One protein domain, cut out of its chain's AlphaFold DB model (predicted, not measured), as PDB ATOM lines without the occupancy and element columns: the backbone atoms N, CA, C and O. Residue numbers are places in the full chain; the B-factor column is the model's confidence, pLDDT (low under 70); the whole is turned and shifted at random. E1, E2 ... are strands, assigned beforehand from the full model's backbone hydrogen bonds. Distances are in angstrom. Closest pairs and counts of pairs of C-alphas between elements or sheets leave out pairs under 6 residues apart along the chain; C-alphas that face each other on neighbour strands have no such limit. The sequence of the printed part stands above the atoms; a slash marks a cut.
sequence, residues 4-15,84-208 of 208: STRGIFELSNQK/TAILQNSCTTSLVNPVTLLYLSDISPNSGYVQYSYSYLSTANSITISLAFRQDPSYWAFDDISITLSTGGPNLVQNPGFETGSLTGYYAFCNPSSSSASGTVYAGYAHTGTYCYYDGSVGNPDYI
ATOM      1  N   SER A   4      32.805  -4.441 -21.777       32.94
ATOM      2  CA  SER A   4      32.170  -5.276 -22.799       32.94
ATOM      3  C   SER A   4      31.191  -4.405 -23.579       32.94
ATOM      4  O   SER A   4      30.467  -3.616 -22.972       32.94
ATOM      5  N   THR A   5      31.200  -4.485 -24.907       34.78
ATOM      6  CA  THR A   5      30.339  -3.683 -25.785       34.78
ATOM      7  C   THR A   5      29.599  -4.564 -26.775       34.78
ATOM      8  O   THR A   5      30.202  -5.473 -27.349       34.78
ATOM      9  N   ARG A   6      28.313  -4.277 -27.000       33.25
ATOM     10  CA  ARG A   6      27.501  -4.913 -28.043       33.25
ATOM     11  C   ARG A   6      27.350  -3.949 -29.221       33.25
ATOM     12  O   ARG A   6      26.934  -2.814 -29.013       33.25
ATOM     13  N   GLY A   7      27.707  -4.403 -30.420       42.72
ATOM     14  CA  GLY A   7      27.512  -3.687 -31.681       42.72
ATOM     15  C   GLY A   7      26.300  -4.241 -32.420       42.72
ATOM     16  O   GLY A   7      26.182  -5.462 -32.499       42.72
ATOM     17  N   ILE A   8      25.418  -3.387 -32.932       46.81
ATOM     18  CA  ILE A   8      24.331  -3.729 -33.859       46.81
ATOM     19  C   ILE A   8      24.478  -2.856 -35.109       46.81
ATOM     20  O   ILE A   8      24.756  -1.667 -34.984       46.81
ATOM     21  N   PHE A   9      24.305  -3.449 -36.287       60.53
ATOM     22  CA  PHE A   9      24.547  -2.813 -37.584       60.53
ATOM     23  C   PHE A   9      23.538  -3.325 -38.604       60.53
ATOM     24  O   PHE A   9      23.330  -4.533 -38.613       60.53
ATOM     25  N   GLU A  10      22.977  -2.500 -39.490       55.81
ATOM     26  CA  GLU A  10      22.121  -2.996 -40.576       55.81
ATOM     27  C   GLU A  10      22.720  -2.690 -41.963       55.81
ATOM     28  O   GLU A  10      23.220  -1.593 -42.209       55.81
ATOM     29  N   LEU A  11      22.689  -3.666 -42.889       56.81
ATOM     30  CA  LEU A  11      23.321  -3.555 -44.219       56.81
ATOM     31  C   LEU A  11      22.460  -4.057 -45.381       56.81
ATOM     32  O   LEU A  11      21.930  -5.163 -45.304       56.81
ATOM     33  N   SER A  12      22.403  -3.317 -46.494       66.50
ATOM     34  CA  SER A  12      21.673  -3.704 -47.714       66.50
ATOM     35  C   SER A  12      22.518  -3.644 -48.985       66.50
ATOM     36  O   SER A  12      23.322  -2.735 -49.155       66.50
ATOM     37  N   ASN A  13      22.323  -4.584 -49.921       61.97
ATOM     38  CA  ASN A  13      22.963  -4.558 -51.245       61.97
ATOM     39  C   ASN A  13      22.114  -3.802 -52.260       61.97
ATOM     40  O   ASN A  13      20.959  -4.157 -52.498       61.97
ATOM     41  N   GLN A  14      22.700  -2.777 -52.879       58.72
ATOM     42  CA  GLN A  14      22.021  -1.935 -53.852       58.72
ATOM     43  C   GLN A  14      22.865  -1.831 -55.118       58.72
ATOM     44  O   GLN A  14      23.922  -1.200 -55.153       58.72
ATOM     45  N   LYS A  15      22.354  -2.440 -56.192       45.94
ATOM     46  CA  LYS A  15      22.921  -2.292 -57.531       45.94
ATOM     47  C   LYS A  15      22.721  -0.839 -57.986       45.94
ATOM     48  O   LYS A  15      21.566  -0.406 -58.061       45.94
ATOM     49  N   THR A  84      25.233  18.113 -51.533       34.00
ATOM     50  CA  THR A  84      25.887  18.866 -50.467       34.00
ATOM     51  C   THR A  84      27.310  18.342 -50.427       34.00
ATOM     52  O   THR A  84      27.502  17.130 -50.386       34.00
ATOM     53  N   ALA A  85      28.275  19.252 -50.574       34.56
ATOM     54  CA  ALA A  85      29.698  18.982 -50.741       34.56
ATOM     55  C   ALA A  85      30.131  17.666 -50.078       34.56
ATOM     56  O   ALA A  85      30.056  17.525 -48.860       34.56
ATOM     57  N   ILE A  86      30.552  16.714 -50.916       42.28
ATOM     58  CA  ILE A  86      31.135  15.438 -50.516       42.28
ATOM     59  C   ILE A  86      32.331  15.779 -49.625       42.28
ATOM     60  O   ILE A  86      33.402  16.127 -50.121       42.28
ATOM     61  N   LEU A  87      32.158  15.725 -48.305       39.88
ATOM     62  CA  LEU A  87      33.292  15.611 -47.403       39.88
ATOM     63  C   LEU A  87      33.775  14.174 -47.549       39.88
ATOM     64  O   LEU A  87      33.376  13.281 -46.804       39.88
ATOM     65  N   GLN A  88      34.581  13.957 -48.589       46.88
ATOM     66  CA  GLN A  88      35.390  12.762 -48.721       46.88
ATOM     67  C   GLN A  88      36.140  12.596 -47.403       46.88
ATOM     68  O   GLN A  88      36.680  13.564 -46.855       46.88
ATOM     69  N   ASN A  89      36.095  11.388 -46.859       49.41
ATOM     70  CA  ASN A  89      36.629  11.138 -45.539       49.41
ATOM     71  C   ASN A  89      38.130  11.481 -45.543       49.41
ATOM     72  O   ASN A  89      38.878  10.987 -46.391       49.41
ATOM     73  N   SER A  90      38.572  12.369 -44.647       52.81
ATOM     74  CA  SER A  90      40.007  12.583 -44.445       52.81
ATOM     75  C   SER A  90      40.545  11.294 -43.847       52.81
ATOM     76  O   SER A  90      40.274  10.982 -42.691       52.81
ATOM     77  N   CYS A  91      41.204  10.491 -44.672       54.94
ATOM     78  CA  CYS A  91      41.551   9.144 -44.277       54.94
ATOM     79  C   CYS A  91      42.702   9.153 -43.255       54.94
ATOM     80  O   CYS A  91      43.597   9.999 -43.317       54.94
ATOM     81  N   THR A  92      42.681   8.226 -42.296       59.38
ATOM     82  CA  THR A  92      43.770   8.036 -41.323       59.38
ATOM     83  C   THR A  92      44.630   6.835 -41.705       59.38
ATOM     84  O   THR A  92      44.124   5.814 -42.168       59.38
ATOM     85  N   THR A  93      45.942   6.935 -41.494       63.22
ATOM     86  CA  THR A  93      46.904   5.842 -41.716       63.22
ATOM     87  C   THR A  93      47.250   5.087 -40.432       63.22
ATOM     88  O   THR A  93      48.055   4.158 -40.461       63.22
ATOM     89  N   SER A  94      46.687   5.485 -39.286       65.06
ATOM     90  CA  SER A  94      46.952   4.857 -37.992       65.06
ATOM     91  C   SER A  94      45.683   4.782 -37.153       65.06
ATOM     92  O   SER A  94      44.982   5.779 -36.974       65.06
ATOM     93  N   LEU A  95      45.399   3.585 -36.640       70.19
ATOM     94  CA  LEU A  95      44.297   3.316 -35.726       70.19
ATOM     95  C   LEU A  95      44.862   2.950 -34.353       70.19
ATOM     96  O   LEU A  95      45.856   2.230 -34.248       70.19
ATOM     97  N   VAL A  96      44.213   3.422 -33.291       71.50
ATOM     98  CA  VAL A  96      44.587   3.074 -31.914       71.50
ATOM     99  C   VAL A  96      43.925   1.749 -31.565       71.50
ATOM    100  O   VAL A  96      42.699   1.690 -31.513       71.50
ATOM    101  N   ASN A  97      44.723   0.704 -31.321       78.19
ATOM    102  CA  ASN A  97      44.258  -0.647 -30.975       78.19
ATOM    103  C   ASN A  97      43.063  -1.101 -31.847       78.19
ATOM    104  O   ASN A  97      41.958  -1.267 -31.319       78.19
ATOM    105  N   PRO A  98      43.235  -1.209 -33.181       79.94
ATOM    106  CA  PRO A  98      42.132  -1.510 -34.079       79.94
ATOM    107  C   PRO A  98      41.575  -2.910 -33.838       79.94
ATOM    108  O   PRO A  98      42.317  -3.879 -33.679       79.94
ATOM    109  N   VAL A  99      40.253  -3.008 -33.873       82.88
ATOM    110  CA  VAL A  99      39.504  -4.259 -33.820       82.88
ATOM    111  C   VAL A  99      38.545  -4.262 -34.998       82.88
ATOM    112  O   VAL A  99      37.681  -3.394 -35.095       82.88
ATOM    113  N   THR A 100      38.679  -5.229 -35.901       85.81
ATOM    114  CA  THR A 100      37.711  -5.425 -36.987       85.81
ATOM    115  C   THR A 100      36.633  -6.393 -36.525       85.81
ATOM    116  O   THR A 100      36.923  -7.557 -36.258       85.81
ATOM    117  N   LEU A 101      35.398  -5.904 -36.391       85.44
ATOM    118  CA  LEU A 101      34.269  -6.728 -35.936       85.44
ATOM    119  C   LEU A 101      33.492  -7.344 -37.095       85.44
ATOM    120  O   LEU A 101      32.954  -8.439 -36.963       85.44
ATOM    121  N   LEU A 102      33.461  -6.657 -38.234       83.12
ATOM    122  CA  LEU A 102      32.742  -7.082 -39.422       83.12
ATOM    123  C   LEU A 102      33.666  -6.992 -40.629       83.12
ATOM    124  O   LEU A 102      34.303  -5.965 -40.851       83.12
ATOM    125  N   TYR A 103      33.701  -8.064 -41.410       84.62
ATOM    126  CA  TYR A 103      34.321  -8.092 -42.724       84.62
ATOM    127  C   TYR A 103      33.342  -8.747 -43.688       84.62
ATOM    128  O   TYR A 103      32.986  -9.915 -43.508       84.62
ATOM    129  N   LEU A 104      32.902  -8.001 -44.696       79.75
ATOM    130  CA  LEU A 104      32.038  -8.512 -45.750       79.75
ATOM    131  C   LEU A 104      32.736  -8.356 -47.098       79.75
ATOM    132  O   LEU A 104      33.220  -7.278 -47.433       79.75
ATOM    133  N   SER A 105      32.746  -9.435 -47.880       82.75
ATOM    134  CA  SER A 105      33.271  -9.450 -49.245       82.75
ATOM    135  C   SER A 105      32.344 -10.224 -50.176       82.75
ATOM    136  O   SER A 105      32.023 -11.371 -49.863       82.75
ATOM    137  N   ASP A 106      31.950  -9.616 -51.296       74.62
ATOM    138  CA  ASP A 106      31.319 -10.261 -52.466       74.62
ATOM    139  C   ASP A 106      30.231 -11.301 -52.133       74.62
ATOM    140  O   ASP A 106      30.115 -12.362 -52.750       74.62
ATOM    141  N   ILE A 107      29.407 -11.008 -51.127       65.12
ATOM    142  CA  ILE A 107      28.264 -11.850 -50.767       65.12
ATOM    143  C   ILE A 107      27.100 -11.619 -51.734       65.12
ATOM    144  O   ILE A 107      26.804 -10.483 -52.125       65.12
ATOM    145  N   SER A 108      26.438 -12.728 -52.093       56.31
ATOM    146  CA  SER A 108      25.233 -12.779 -52.934       56.31
ATOM    147  C   SER A 108      24.221 -11.703 -52.518       56.31
ATOM    148  O   SER A 108      24.022 -11.504 -51.315       56.31
ATOM    149  N   PRO A 109      23.581 -10.992 -53.467       55.75
ATOM    150  CA  PRO A 109      22.698  -9.878 -53.153       55.75
ATOM    151  C   PRO A 109      21.526 -10.331 -52.287       55.75
ATOM    152  O   PRO A 109      20.601 -10.984 -52.766       55.75
ATOM    153  N   ASN A 110      21.557  -9.943 -51.012       57.78
ATOM    154  CA  ASN A 110      20.368  -9.977 -50.185       57.78
ATOM    155  C   ASN A 110      19.505  -8.757 -50.526       57.78
ATOM    156  O   ASN A 110      20.000  -7.627 -50.566       57.78
ATOM    157  N   SER A 111      18.222  -8.980 -50.804       58.94
ATOM    158  CA  SER A 111      17.274  -7.909 -51.103       58.94
ATOM    159  C   SER A 111      16.738  -7.317 -49.798       58.94
ATOM    160  O   SER A 111      15.651  -7.678 -49.352       58.94
ATOM    161  N   GLY A 112      17.512  -6.444 -49.158       78.62
ATOM    162  CA  GLY A 112      17.092  -5.745 -47.937       78.62
ATOM    163  C   GLY A 112      18.220  -5.525 -46.941       78.62
ATOM    164  O   GLY A 112      19.345  -5.956 -47.189       78.62
ATOM    165  N   TYR A 113      17.906  -4.814 -45.860       84.44
ATOM    166  CA  TYR A 113      18.806  -4.594 -44.734       84.44
ATOM    167  C   TYR A 113      18.933  -5.864 -43.876       84.44
ATOM    168  O   TYR A 113      17.950  -6.565 -43.636       84.44
ATOM    169  N   VAL A 114      20.153  -6.184 -43.447       85.62
ATOM    170  CA  VAL A 114      20.484  -7.322 -42.579       85.62
ATOM    171  C   VAL A 114      21.147  -6.814 -41.320       85.62
ATOM    172  O   VAL A 114      22.192  -6.170 -41.402       85.62
ATOM    173  N   GLN A 115      20.587  -7.183 -40.173       87.19
ATOM    174  CA  GLN A 115      21.148  -6.852 -38.877       87.19
ATOM    175  C   GLN A 115      22.304  -7.790 -38.491       87.19
ATOM    176  O   GLN A 115      22.123  -9.000 -38.347       87.19
ATOM    177  N   TYR A 116      23.483  -7.226 -38.242       84.81
ATOM    178  CA  TYR A 116      24.642  -7.887 -37.653       84.81
ATOM    179  C   TYR A 116      24.772  -7.494 -36.185       84.81
ATOM    180  O   TYR A 116      24.483  -6.361 -35.808       84.81
ATOM    181  N   SER A 117      25.191  -8.434 -35.337       86.25
ATOM    182  CA  SER A 117      25.384  -8.197 -33.906       86.25
ATOM    183  C   SER A 117      26.670  -8.832 -33.394       86.25
ATOM    184  O   SER A 117      26.901 -10.018 -33.619       86.25
ATOM    185  N   TYR A 118      27.462  -8.069 -32.643       84.81
ATOM    186  CA  TYR A 118      28.738  -8.510 -32.076       84.81
ATOM    187  C   TYR A 118      28.830  -8.166 -30.599       84.81
ATOM    188  O   TYR A 118      28.280  -7.157 -30.172       84.81
ATOM    189  N   SER A 119      29.574  -8.964 -29.840       85.81
ATOM    190  CA  SER A 119      30.002  -8.631 -28.481       85.81
ATOM    191  C   SER A 119      31.524  -8.651 -28.436       85.81
ATOM    192  O   SER A 119      32.135  -9.619 -28.887       85.81
ATOM    193  N   TYR A 120      32.136  -7.606 -27.887       84.62
ATOM    194  CA  TYR A 120      33.587  -7.496 -27.755       84.62
ATOM    195  C   TYR A 120      33.971  -7.076 -26.339       84.62
ATOM    196  O   TYR A 120      33.325  -6.210 -25.754       84.62
ATOM    197  N   LEU A 121      35.023  -7.689 -25.796       85.44
ATOM    198  CA  LEU A 121      35.588  -7.349 -24.495       85.44
ATOM    199  C   LEU A 121      36.884  -6.566 -24.695       85.44
ATOM    200  O   LEU A 121      37.895  -7.143 -25.093       85.44
ATOM    201  N   SER A 122      36.870  -5.270 -24.395       83.06
ATOM    202  CA  SER A 122      38.077  -4.455 -24.486       83.06
ATOM    203  C   SER A 122      39.004  -4.708 -23.302       83.06
ATOM    204  O   SER A 122      38.608  -4.575 -22.141       83.06
ATOM    205  N   THR A 123      40.265  -5.010 -23.601       83.94
ATOM    206  CA  THR A 123      41.371  -5.013 -22.629       83.94
ATOM    207  C   THR A 123      42.151  -3.697 -22.628       83.94
ATOM    208  O   THR A 123      42.996  -3.485 -21.760       83.94
ATOM    209  N   ALA A 124      41.856  -2.802 -23.575       84.00
ATOM    210  CA  ALA A 124      42.472  -1.490 -23.697       84.00
ATOM    211  C   ALA A 124      41.528  -0.378 -23.216       84.00
ATOM    212  O   ALA A 124      40.302  -0.493 -23.289       84.00
ATOM    213  N   ASN A 125      42.111   0.739 -22.777       82.44
ATOM    214  CA  ASN A 125      41.361   1.934 -22.366       82.44
ATOM    215  C   ASN A 125      40.787   2.721 -23.557       82.44
ATOM    216  O   ASN A 125      39.939   3.587 -23.371       82.44
ATOM    217  N   SER A 126      41.271   2.438 -24.767       82.88
ATOM    218  CA  SER A 126      40.798   3.015 -26.022       82.88
ATOM    219  C   SER A 126      41.022   2.002 -27.135       82.88
ATOM    220  O   SER A 126      42.120   1.447 -27.248       82.88
ATOM    221  N   ILE A 127      39.995   1.786 -27.949       83.00
ATOM    222  CA  ILE A 127      40.037   0.938 -29.140       83.00
ATOM    223  C   ILE A 127      39.400   1.682 -30.302       83.00
ATOM    224  O   ILE A 127      38.505   2.503 -30.105       83.00
ATOM    225  N   THR A 128      39.838   1.352 -31.506       83.44
ATOM    226  CA  THR A 128      39.142   1.732 -32.731       83.44
ATOM    227  C   THR A 128      38.376   0.511 -33.209       83.44
ATOM    228  O   THR A 128      38.985  -0.514 -33.513       83.44
ATOM    229  N   ILE A 129      37.051   0.597 -33.264       84.50
ATOM    230  CA  ILE A 129      36.242  -0.424 -33.931       84.50
ATOM    231  C   ILE A 129      36.259  -0.100 -35.419       84.50
ATOM    232  O   ILE A 129      36.026   1.042 -35.787       84.50
ATOM    233  N   SER A 130      36.555  -1.103 -36.237       83.75
ATOM    234  CA  SER A 130      36.548  -0.996 -37.692       83.75
ATOM    235  C   SER A 130      35.573  -1.994 -38.300       83.75
ATOM    236  O   SER A 130      35.414  -3.124 -37.812       83.75
ATOM    237  N   LEU A 131      34.938  -1.571 -39.384       82.88
ATOM    238  CA  LEU A 131      34.073  -2.384 -40.226       82.88
ATOM    239  C   LEU A 131      34.637  -2.347 -41.641       82.88
ATOM    240  O   LEU A 131      34.940  -1.275 -42.153       82.88
ATOM    241  N   ALA A 132      34.806  -3.518 -42.248       80.62
ATOM    242  CA  ALA A 132      35.431  -3.657 -43.552       80.62
ATOM    243  C   ALA A 132      34.420  -4.129 -44.599       80.62
ATOM    244  O   ALA A 132      33.756  -5.159 -44.423       80.62
ATOM    245  N   PHE A 133      34.349  -3.395 -45.706       77.12
ATOM    246  CA  PHE A 133      33.384  -3.627 -46.771       77.12
ATOM    247  C   PHE A 133      34.076  -3.753 -48.128       77.12
ATOM    248  O   PHE A 133      34.880  -2.909 -48.519       77.12
ATOM    249  N   ARG A 134      33.745  -4.811 -48.872       78.12
ATOM    250  CA  ARG A 134      34.106  -4.964 -50.280       78.12
ATOM    251  C   ARG A 134      32.965  -5.570 -51.084       78.12
ATOM    252  O   ARG A 134      32.546  -6.694 -50.820       78.12
ATOM    253  N   GLN A 135      32.525  -4.865 -52.115       75.00
ATOM    254  CA  GLN A 135      31.563  -5.397 -53.064       75.00
ATOM    255  C   GLN A 135      31.972  -4.981 -54.474       75.00
ATOM    256  O   GLN A 135      31.937  -3.808 -54.816       75.00
ATOM    257  N   ASP A 136      32.331  -5.956 -55.300       76.12
ATOM    258  CA  ASP A 136      32.750  -5.746 -56.682       76.12
ATOM    259  C   ASP A 136      31.721  -6.362 -57.650       76.12
ATOM    260  O   ASP A 136      31.483  -7.570 -57.596       76.12
ATOM    261  N   PRO A 137      31.110  -5.619 -58.603       74.12
ATOM    262  CA  PRO A 137      31.165  -4.176 -58.890       74.12
ATOM    263  C   PRO A 137      29.954  -3.394 -58.317       74.12
ATOM    264  O   PRO A 137      29.485  -2.430 -58.929       74.12
ATOM    265  N   SER A 138      29.345  -3.885 -57.233       78.00
ATOM    266  CA  SER A 138      28.128  -3.313 -56.625       78.00
ATOM    267  C   SER A 138      28.463  -2.519 -55.356       78.00
ATOM    268  O   SER A 138      29.622  -2.344 -55.024       78.00
ATOM    269  N   TYR A 139      27.457  -2.016 -54.648       80.00
ATOM    270  CA  TYR A 139      27.645  -1.225 -53.434       80.00
ATOM    271  C   TYR A 139      26.709  -1.721 -52.326       80.00
ATOM    272  O   TYR A 139      25.616  -2.238 -52.594       80.00
ATOM    273  N   TRP A 140      27.117  -1.522 -51.078       82.62
ATOM    274  CA  TRP A 140      26.287  -1.684 -49.895       82.62
ATOM    275  C   TRP A 140      25.902  -0.339 -49.301       82.62
ATOM    276  O   TRP A 140      26.688   0.605 -49.291       82.62
ATOM    277  N   ALA A 141      24.682  -0.286 -48.783       86.62
ATOM    278  CA  ALA A 141      24.235   0.736 -47.860       86.62
ATOM    279  C   ALA A 141      24.369   0.205 -46.431       86.62
ATOM    280  O   ALA A 141      24.009  -0.943 -46.158       86.62
ATOM    281  N   PHE A 142      24.889   1.043 -45.545       87.44
ATOM    282  CA  PHE A 142      25.158   0.772 -44.142       87.44
ATOM    283  C   PHE A 142      24.511   1.850 -43.285       87.44
ATOM    284  O   PHE A 142      24.672   3.042 -43.560       87.44
ATOM    285  N   ASP A 143      23.763   1.419 -42.276       91.38
ATOM    286  CA  ASP A 143      22.939   2.311 -41.474       91.38
ATOM    287  C   ASP A 143      22.693   1.762 -40.056       91.38
ATOM    288  O   ASP A 143      23.042   0.617 -39.744       91.38
ATOM    289  N   ASP A 144      22.095   2.601 -39.207       91.38
ATOM    290  CA  ASP A 144      21.584   2.273 -37.871       91.38
ATOM    291  C   ASP A 144      22.613   1.648 -36.918       91.38
ATOM    292  O   ASP A 144      22.396   0.623 -36.265       91.38
ATOM    293  N   ILE A 145      23.765   2.304 -36.799       91.94
ATOM    294  CA  ILE A 145      24.854   1.839 -35.944       91.94
ATOM    295  C   ILE A 145      24.482   1.971 -34.472       91.94
ATOM    296  O   ILE A 145      24.191   3.062 -33.993       91.94
ATOM    297  N   SER A 146      24.624   0.904 -33.694       91.56
ATOM    298  CA  SER A 146      24.503   0.980 -32.239       91.56
ATOM    299  C   SER A 146      25.675   0.317 -31.544       91.56
ATOM    300  O   SER A 146      25.950  -0.857 -31.772       91.56
ATOM    301  N   ILE A 147      26.355   1.068 -30.676       90.81
ATOM    302  CA  ILE A 147      27.387   0.555 -29.776       90.81
ATOM    303  C   ILE A 147      26.972   0.903 -28.357       90.81
ATOM    304  O   ILE A 147      26.905   2.073 -27.988       90.81
ATOM    305  N   THR A 148      26.725  -0.115 -27.541       91.12
ATOM    306  CA  THR A 148      26.359   0.061 -26.132       91.12
ATOM    307  C   THR A 148      27.299  -0.717 -25.232       91.12
ATOM    308  O   THR A 148      27.858  -1.741 -25.632       91.12
ATOM    309  N   LEU A 149      27.419  -0.288 -23.977       89.19
ATOM    310  CA  LEU A 149      28.040  -1.105 -22.938       89.19
ATOM    311  C   LEU A 149      27.208  -2.372 -22.696       89.19
ATOM    312  O   LEU A 149      25.988  -2.377 -22.858       89.19
ATOM    313  N   SER A 150      27.854  -3.449 -22.263       82.94
ATOM    314  CA  SER A 150      27.202  -4.723 -21.943       82.94
ATOM    315  C   SER A 150      26.244  -4.613 -20.768       82.94
ATOM    316  O   SER A 150      25.310  -5.398 -20.652       82.94
ATOM    317  N   THR A 151      26.478  -3.641 -19.888       88.12
ATOM    318  CA  THR A 151      25.596  -3.279 -18.776       88.12
ATOM    319  C   THR A 151      24.373  -2.480 -19.231       88.12
ATOM    320  O   THR A 151      23.565  -2.084 -18.397       88.12
ATOM    321  N   GLY A 152      24.237  -2.222 -20.534       85.81
ATOM    322  CA  GLY A 152      23.266  -1.288 -21.092       85.81
ATOM    323  C   GLY A 152      23.755   0.160 -21.038       85.81
ATOM    324  O   GLY A 152      24.804   0.469 -20.470       85.81
ATOM    325  N   GLY A 153      22.991   1.049 -21.667       90.88
ATOM    326  CA  GLY A 153      23.294   2.475 -21.757       90.88
ATOM    327  C   GLY A 153      22.836   3.081 -23.084       90.88
ATOM    328  O   GLY A 153      22.312   2.358 -23.936       90.88
ATOM    329  N   PRO A 154      23.019   4.401 -23.262       92.62
ATOM    330  CA  PRO A 154      22.789   5.044 -24.547       92.62
ATOM    331  C   PRO A 154      23.783   4.531 -25.594       92.62
ATOM    332  O   PRO A 154      24.849   4.006 -25.265       92.62
ATOM    333  N   ASN A 155      23.431   4.726 -26.863       91.94
ATOM    334  CA  ASN A 155      24.355   4.512 -27.966       91.94
ATOM    335  C   ASN A 155      25.560   5.453 -27.818       91.94
ATOM    336  O   ASN A 155      25.395   6.652 -27.593       91.94
ATOM    337  N   LEU A 156      26.765   4.902 -27.927       90.62
ATOM    338  CA  LEU A 156      28.020   5.645 -27.837       90.62
ATOM    339  C   LEU A 156      28.385   6.336 -29.160       90.62
ATOM    340  O   LEU A 156      29.288   7.171 -29.189       90.62
ATOM    341  N   VAL A 157      27.690   6.001 -30.248       89.44
ATOM    342  CA  VAL A 157      27.894   6.590 -31.572       89.44
ATOM    343  C   VAL A 157      27.058   7.862 -31.715       89.44
ATOM    344  O   VAL A 157      25.851   7.845 -31.492       89.44
ATOM    345  N   GLN A 158      27.698   8.976 -32.087       89.62
ATOM    346  CA  GLN A 158      27.063  10.304 -32.116       89.62
ATOM    347  C   GLN A 158      26.201  10.566 -33.363       89.62
ATOM    348  O   GLN A 158      25.257  11.346 -33.287       89.62
ATOM    349  N   ASN A 159      26.499   9.928 -34.499       90.25
ATOM    350  CA  ASN A 159      25.767  10.095 -35.761       90.25
ATOM    351  C   ASN A 159      25.435   8.728 -36.398       90.25
ATOM    352  O   ASN A 159      25.852   8.457 -37.522       90.25
ATOM    353  N   PRO A 160      24.719   7.848 -35.672       91.06
ATOM    354  CA  PRO A 160      24.630   6.424 -35.991       91.06
ATOM    355  C   PRO A 160      23.960   6.089 -37.326       91.06
ATOM    356  O   PRO A 160      24.238   5.022 -37.864       91.06
ATOM    357  N   GLY A 161      23.108   6.981 -37.839       90.69
ATOM    358  CA  GLY A 161      22.448   6.847 -39.141       90.69
ATOM    359  C   GLY A 161      22.881   7.896 -40.164       90.69
ATOM    360  O   GLY A 161      22.159   8.201 -41.094       90.69
ATOM    361  N   PHE A 162      24.037   8.542 -39.981       90.88
ATOM    362  CA  PHE A 162      24.589   9.503 -40.953       90.88
ATOM    363  C   PHE A 162      23.718  10.738 -41.262       90.88
ATOM    364  O   PHE A 162      24.019  11.490 -42.192       90.88
ATOM    365  N   GLU A 163      22.708  11.018 -40.439       93.81
ATOM    366  CA  GLU A 163      21.690  12.050 -40.665       93.81
ATOM    367  C   GLU A 163      22.227  13.491 -40.713       93.81
ATOM    368  O   GLU A 163      21.542  14.407 -41.168       93.81
ATOM    369  N   THR A 164      23.479  13.712 -40.303       90.19
ATOM    370  CA  THR A 164      24.168  14.997 -40.513       90.19
ATOM    371  C   THR A 164      24.568  15.248 -41.973       90.19
ATOM    372  O   THR A 164      25.051  16.334 -42.292       90.19
ATOM    373  N   GLY A 165      24.414  14.256 -42.858       85.69
ATOM    374  CA  GLY A 165      24.845  14.324 -44.256       85.69
ATOM    375  C   GLY A 165      26.367  14.271 -44.435       85.69
ATOM    376  O   GLY A 165      26.867  14.586 -45.512       85.69
ATOM    377  N   SER A 166      27.120  13.911 -43.388       83.56
ATOM    378  CA  SER A 166      28.588  13.865 -43.402       83.56
ATOM    379  C   SER A 166      29.144  12.720 -42.548       83.56
ATOM    380  O   SER A 166      28.469  12.218 -41.649       83.56
ATOM    381  N   LEU A 167      30.407  12.355 -42.786       78.88
ATOM    382  CA  LEU A 167      31.155  11.377 -41.979       78.88
ATOM    383  C   LEU A 167      31.811  12.000 -40.739       78.88
ATOM    384  O   LEU A 167      32.722  11.418 -40.158       78.88
ATOM    385  N   THR A 168      31.366  13.184 -40.310       79.38
ATOM    386  CA  THR A 168      31.897  13.838 -39.108       79.38
ATOM    387  C   THR A 168      31.759  12.909 -37.898       79.38
ATOM    388  O   THR A 168      30.662  12.450 -37.589       79.38
ATOM    389  N   GLY A 169      32.877  12.633 -37.218       76.25
ATOM    390  CA  GLY A 169      32.941  11.709 -36.077       76.25
ATOM    391  C   GLY A 169      33.284  10.257 -36.434       76.25
ATOM    392  O   GLY A 169      33.499   9.461 -35.525       76.25
ATOM    393  N   TYR A 170      33.390   9.928 -37.724       79.62
ATOM    394  CA  TYR A 170      33.915   8.659 -38.228       79.62
ATOM    395  C   TYR A 170      35.311   8.861 -38.818       79.62
ATOM    396  O   TYR A 170      35.651   9.951 -39.275       79.62
ATOM    397  N   TYR A 171      36.108   7.795 -38.843       69.38
ATOM    398  CA  TYR A 171      37.399   7.778 -39.524       69.38
ATOM    399  C   TYR A 171      37.319   6.775 -40.667       69.38
ATOM    400  O   TYR A 171      37.042   5.611 -40.418       69.38
ATOM    401  N   ALA A 172      37.599   7.183 -41.905       62.44
ATOM    402  CA  ALA A 172      37.933   6.190 -42.925       62.44
ATOM    403  C   ALA A 172      39.397   5.829 -42.749       62.44
ATOM    404  O   ALA A 172      40.250   6.714 -42.617       62.44
ATOM    405  N   PHE A 173      39.717   4.546 -42.806       61.69
ATOM    406  CA  PHE A 173      41.106   4.155 -42.983       61.69
ATOM    407  C   PHE A 173      41.527   4.454 -44.422       61.69
ATOM    408  O   PHE A 173      40.774   4.182 -45.358       61.69
ATOM    409  N   CYS A 174      42.725   5.011 -44.620       57.44
ATOM    410  CA  CYS A 174      43.256   5.165 -45.972       57.44
ATOM    411  C   CYS A 174      43.423   3.772 -46.572       57.44
ATOM    412  O   CYS A 174      44.282   3.017 -46.119       57.44
ATOM    413  N   ASN A 175      42.631   3.435 -47.590       56.34
ATOM    414  CA  ASN A 175      42.874   2.234 -48.371       56.34
ATOM    415  C   ASN A 175      44.281   2.365 -48.990       56.34
ATOM    416  O   ASN A 175      44.511   3.287 -49.779       56.34
ATOM    417  N   PRO A 176      45.257   1.512 -48.627       47.47
ATOM    418  CA  PRO A 176      46.643   1.669 -49.068       47.47
ATOM    419  C   PRO A 176      46.844   1.355 -50.561       47.47
ATOM    420  O   PRO A 176      47.975   1.357 -51.047       47.47
ATOM    421  N   SER A 177      45.775   1.078 -51.309       47.25
ATOM    422  CA  SER A 177      45.860   0.513 -52.650       47.25
ATOM    423  C   SER A 177      44.696   0.942 -53.538       47.25
ATOM    424  O   SER A 177      43.679   0.260 -53.602       47.25
ATOM    425  N   SER A 178      44.895   2.054 -54.256       50.28
ATOM    426  CA  SER A 178      44.262   2.372 -55.550       50.28
ATOM    427  C   SER A 178      42.759   2.075 -55.686       50.28
ATOM    428  O   SER A 178      42.334   1.642 -56.759       50.28
ATOM    429  N   SER A 179      41.952   2.274 -54.640       54.50
ATOM    430  CA  SER A 179      40.503   2.151 -54.771       54.50
ATOM    431  C   SER A 179      39.985   3.322 -55.607       54.50
ATOM    432  O   SER A 179      40.322   4.484 -55.380       54.50
ATOM    433  N   SER A 180      39.210   3.022 -56.651       53.19
ATOM    434  CA  SER A 180      38.584   4.048 -57.498       53.19
ATOM    435  C   SER A 180      37.265   4.577 -56.921       53.19
ATOM    436  O   SER A 180      36.642   5.452 -57.519       53.19
ATOM    437  N   ALA A 181      36.835   4.033 -55.781       59.06
ATOM    438  CA  ALA A 181      35.695   4.468 -54.994       59.06
ATOM    439  C   ALA A 181      36.102   4.475 -53.516       59.06
ATOM    440  O   ALA A 181      36.910   3.652 -53.096       59.06
ATOM    441  N   SER A 182      35.572   5.435 -52.765       65.69
ATOM    442  CA  SER A 182      35.649   5.486 -51.307       65.69
ATOM    443  C   SER A 182      34.235   5.678 -50.787       65.69
ATOM    444  O   SER A 182      33.447   6.385 -51.429       65.69
ATOM    445  N   GLY A 183      33.915   5.093 -49.639       75.38
ATOM    446  CA  GLY A 183      32.585   5.251 -49.069       75.38
ATOM    447  C   GLY A 183      32.187   6.710 -48.824       75.38
ATOM    448  O   GLY A 183      32.992   7.561 -48.436       75.38
ATOM    449  N   THR A 184      30.911   7.001 -49.066       80.31
ATOM    450  CA  THR A 184      30.305   8.333 -48.947       80.31
ATOM    451  C   THR A 184      29.031   8.264 -48.119       80.31
ATOM    452  O   THR A 184      28.416   7.210 -47.999       80.31
ATOM    453  N   VAL A 185      28.573   9.404 -47.602       87.69
ATOM    454  CA  VAL A 185      27.175   9.528 -47.175       87.69
ATOM    455  C   VAL A 185      26.294   9.705 -48.416       87.69
ATOM    456  O   VAL A 185      26.639  10.483 -49.310       87.69
ATOM    457  N   TYR A 186      25.182   8.973 -48.500       87.69
ATOM    458  CA  TYR A 186      24.281   8.967 -49.655       87.69
ATOM    459  C   TYR A 186      22.806   9.060 -49.248       87.69
ATOM    460  O   TYR A 186      22.388   8.453 -48.269       87.69
ATOM    461  N   ALA A 187      22.007   9.793 -50.033       88.81
ATOM    462  CA  ALA A 187      20.588  10.058 -49.776       88.81
ATOM    463  C   ALA A 187      19.668   9.292 -50.743       88.81
ATOM    464  O   ALA A 187      19.099   9.861 -51.680       88.81
ATOM    465  N   GLY A 188      19.535   7.980 -50.555       80.56
ATOM    466  CA  GLY A 188      18.660   7.176 -51.419       80.56
ATOM    467  C   GLY A 188      18.541   5.697 -51.078       80.56
ATOM    468  O   GLY A 188      17.729   5.015 -51.701       80.56
ATOM    469  N   TYR A 189      19.310   5.219 -50.099       84.75
ATOM    470  CA  TYR A 189      19.293   3.825 -49.660       84.75
ATOM    471  C   TYR A 189      19.216   3.671 -48.146       84.75
ATOM    472  O   TYR A 189      19.424   2.564 -47.680       84.75
ATOM    473  N   ALA A 190      18.914   4.743 -47.411       89.12
ATOM    474  CA  ALA A 190      18.829   4.709 -45.959       89.12
ATOM    475  C   ALA A 190      17.789   3.694 -45.470       89.12
ATOM    476  O   ALA A 190      16.723   3.537 -46.079       89.12
ATOM    477  N   HIS A 191      18.118   2.998 -44.387       90.06
ATOM    478  CA  HIS A 191      17.195   2.110 -43.699       90.06
ATOM    479  C   HIS A 191      16.199   2.925 -42.885       90.06
ATOM    480  O   HIS A 191      14.985   2.716 -42.984       90.06
ATOM    481  N   THR A 192      16.716   3.901 -42.140       90.00
ATOM    482  CA  THR A 192      15.924   4.904 -41.439       90.00
ATOM    483  C   THR A 192      16.414   6.303 -41.793       90.00
ATOM    484  O   THR A 192      17.505   6.487 -42.307       90.00
ATOM    485  N   GLY A 193      15.574   7.318 -41.588       91.31
ATOM    486  CA  GLY A 193      15.971   8.695 -41.888       91.31
ATOM    487  C   GLY A 193      16.181   8.972 -43.382       91.31
ATOM    488  O   GLY A 193      15.359   8.593 -44.223       91.31
ATOM    489  N   THR A 194      17.231   9.730 -43.691       92.81
ATOM    490  CA  THR A 194      17.498  10.300 -45.018       92.81
ATOM    491  C   THR A 194      18.798   9.784 -45.620       92.81
ATOM    492  O   THR A 194      18.897   9.674 -46.845       92.81
ATOM    493  N   TYR A 195      19.796   9.500 -44.787       91.81
ATOM    494  CA  TYR A 195      21.164   9.258 -45.211       91.81
ATOM    495  C   TYR A 195      21.654   7.878 -44.769       91.81
ATOM    496  O   TYR A 195      21.179   7.306 -43.808       91.81
ATOM    497  N   CYS A 196      22.630   7.333 -45.487       89.62
ATOM    498  CA  CYS A 196      23.356   6.133 -45.085       89.62
ATOM    499  C   CYS A 196      24.815   6.234 -45.517       89.62
ATOM    500  O   CYS A 196      25.138   6.994 -46.437       89.62
ATOM    501  N   TYR A 197      25.694   5.426 -44.927       87.44
ATOM    502  CA  TYR A 197      27.001   5.173 -45.525       87.44
ATOM    503  C   TYR A 197      26.820   4.255 -46.730       87.44
ATOM    504  O   TYR A 197      26.097   3.264 -46.668       87.44
ATOM    505  N   TYR A 198      27.427   4.610 -47.852       83.38
ATOM    506  CA  TYR A 198      27.300   3.895 -49.110       83.38
ATOM    507  C   TYR A 198      28.677   3.659 -49.702       83.38
ATOM    508  O   TYR A 198      29.427   4.610 -49.931       83.38
ATOM    509  N   ASP A 199      28.997   2.393 -49.937       78.50
ATOM    510  CA  ASP A 199      30.343   1.968 -50.292       78.50
ATOM    511  C   ASP A 199      30.320   0.750 -51.213       78.50
ATOM    512  O   ASP A 199      29.489  -0.143 -51.087       78.50
ATOM    513  N   GLY A 200      31.240   0.739 -52.160       71.62
ATOM    514  CA  GLY A 200      31.419  -0.274 -53.182       71.62
ATOM    515  C   GLY A 200      32.838  -0.135 -53.672       71.62
ATOM    516  O   GLY A 200      33.088   0.429 -54.737       71.62
ATOM    517  N   SER A 201      33.787  -0.531 -52.828       63.72
ATOM    518  CA  SER A 201      35.181  -0.415 -53.212       63.72
ATOM    519  C   SER A 201      35.489  -1.333 -54.390       63.72
ATOM    520  O   SER A 201      35.247  -2.541 -54.328       63.72
ATOM    521  N   VAL A 202      36.073  -0.737 -55.433       62.25
ATOM    522  CA  VAL A 202      36.638  -1.466 -56.562       62.25
ATOM    523  C   VAL A 202      38.087  -1.819 -56.258       62.25
ATOM    524  O   VAL A 202      38.953  -0.942 -56.238       62.25
ATOM    525  N   GLY A 203      38.355  -3.108 -56.036       64.19
ATOM    526  CA  GLY A 203      39.704  -3.655 -55.860       64.19
ATOM    527  C   GLY A 203      40.058  -4.111 -54.438       64.19
ATOM    528  O   GLY A 203      40.433  -5.271 -54.273       64.19
ATOM    529  N   ASN A 204      39.947  -3.250 -53.414       67.19
ATOM    530  CA  ASN A 204      40.382  -3.551 -52.034       67.19
ATOM    531  C   ASN A 204      39.353  -3.123 -50.981       67.19
ATOM    532  O   ASN A 204      38.767  -2.070 -51.162       67.19
ATOM    533  N   PRO A 205      39.168  -3.840 -49.858       69.94
ATOM    534  CA  PRO A 205      38.214  -3.440 -48.822       69.94
ATOM    535  C   PRO A 205      38.461  -2.025 -48.288       69.94
ATOM    536  O   PRO A 205      39.604  -1.655 -48.014       69.94
ATOM    537  N   ASP A 206      37.378  -1.279 -48.102       72.94
ATOM    538  CA  ASP A 206      37.383   0.004 -47.405       72.94
ATOM    539  C   ASP A 206      36.988  -0.205 -45.938       72.94
ATOM    540  O   ASP A 206      36.255  -1.144 -45.606       72.94
ATOM    541  N   TYR A 207      37.508   0.652 -45.053       75.44
ATOM    542  CA  TYR A 207      37.266   0.572 -43.613       75.44
ATOM    543  C   TYR A 207      36.678   1.880 -43.085       75.44
ATOM    544  O   TYR A 207      37.195   2.958 -43.397       75.44
ATOM    545  N   ILE A 208      35.669   1.754 -42.225       76.12
ATOM    546  CA  ILE A 208      35.053   2.828 -41.429       76.12
ATOM    547  C   ILE A 208      35.046   2.477 -39.941       76.12
ATOM    548  O   ILE A 208      35.065   1.259 -39.626       76.12
TER     549      ILE A 208
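What this domain is: This is residues 4 to 15 and 84 to 208 of the 208 residues of the protein "Hypothetical protein" of Rotaria magnacalcarata (UniProt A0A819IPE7). With little regular structure, this is a small sandwich, two sheets face to face: the strongly twisted antiparallel sheet E3 E1 E5 E7 E6 and the parallel pair E2 E4. The 137 printed residues have seven named strands, E1 to E7 along the chain, and no named helix: all strand, with 54 residues in named elements. It is compact, radius of gyration of the C-alphas 14.4 A, spanning 39 by 32 by 31 A.

Where its parts are: E1, residues 4 to 14, 32.8 A, begins at C-alpha 4 (32.170, -5.276, -22.799). E3 is 113 to 122, E5 139 to 149, E6 184 to 186; E7, 196 to 199, ends at (30.343, 1.968, -50.292). E2, 98 to 105, bends by 64 degrees at residue 101; E4 is 128 to 134.

How they stand to each other: Within hydrogen-bond range at 2.8 A are N 7 and O 118 in E1 and E3, N 8 and O 146 in E1 and E5, N 142 and O 197 in E5 and E7, N 198 and O 184 in the hairpin E6 and E7, and N 99 and O 128 in E2 and E4. The closest C-alphas of E2 and E3, Leu 101 and Tyr 118, are 7.0 A apart.

The domain as a whole: Residues 16 to 83 are cut out; C-alphas 15 and 84 are 22.5 A apart. The link E5 to E6 is long. Of the printed part, 45 residues have pLDDT under 70, among them 4 to 15.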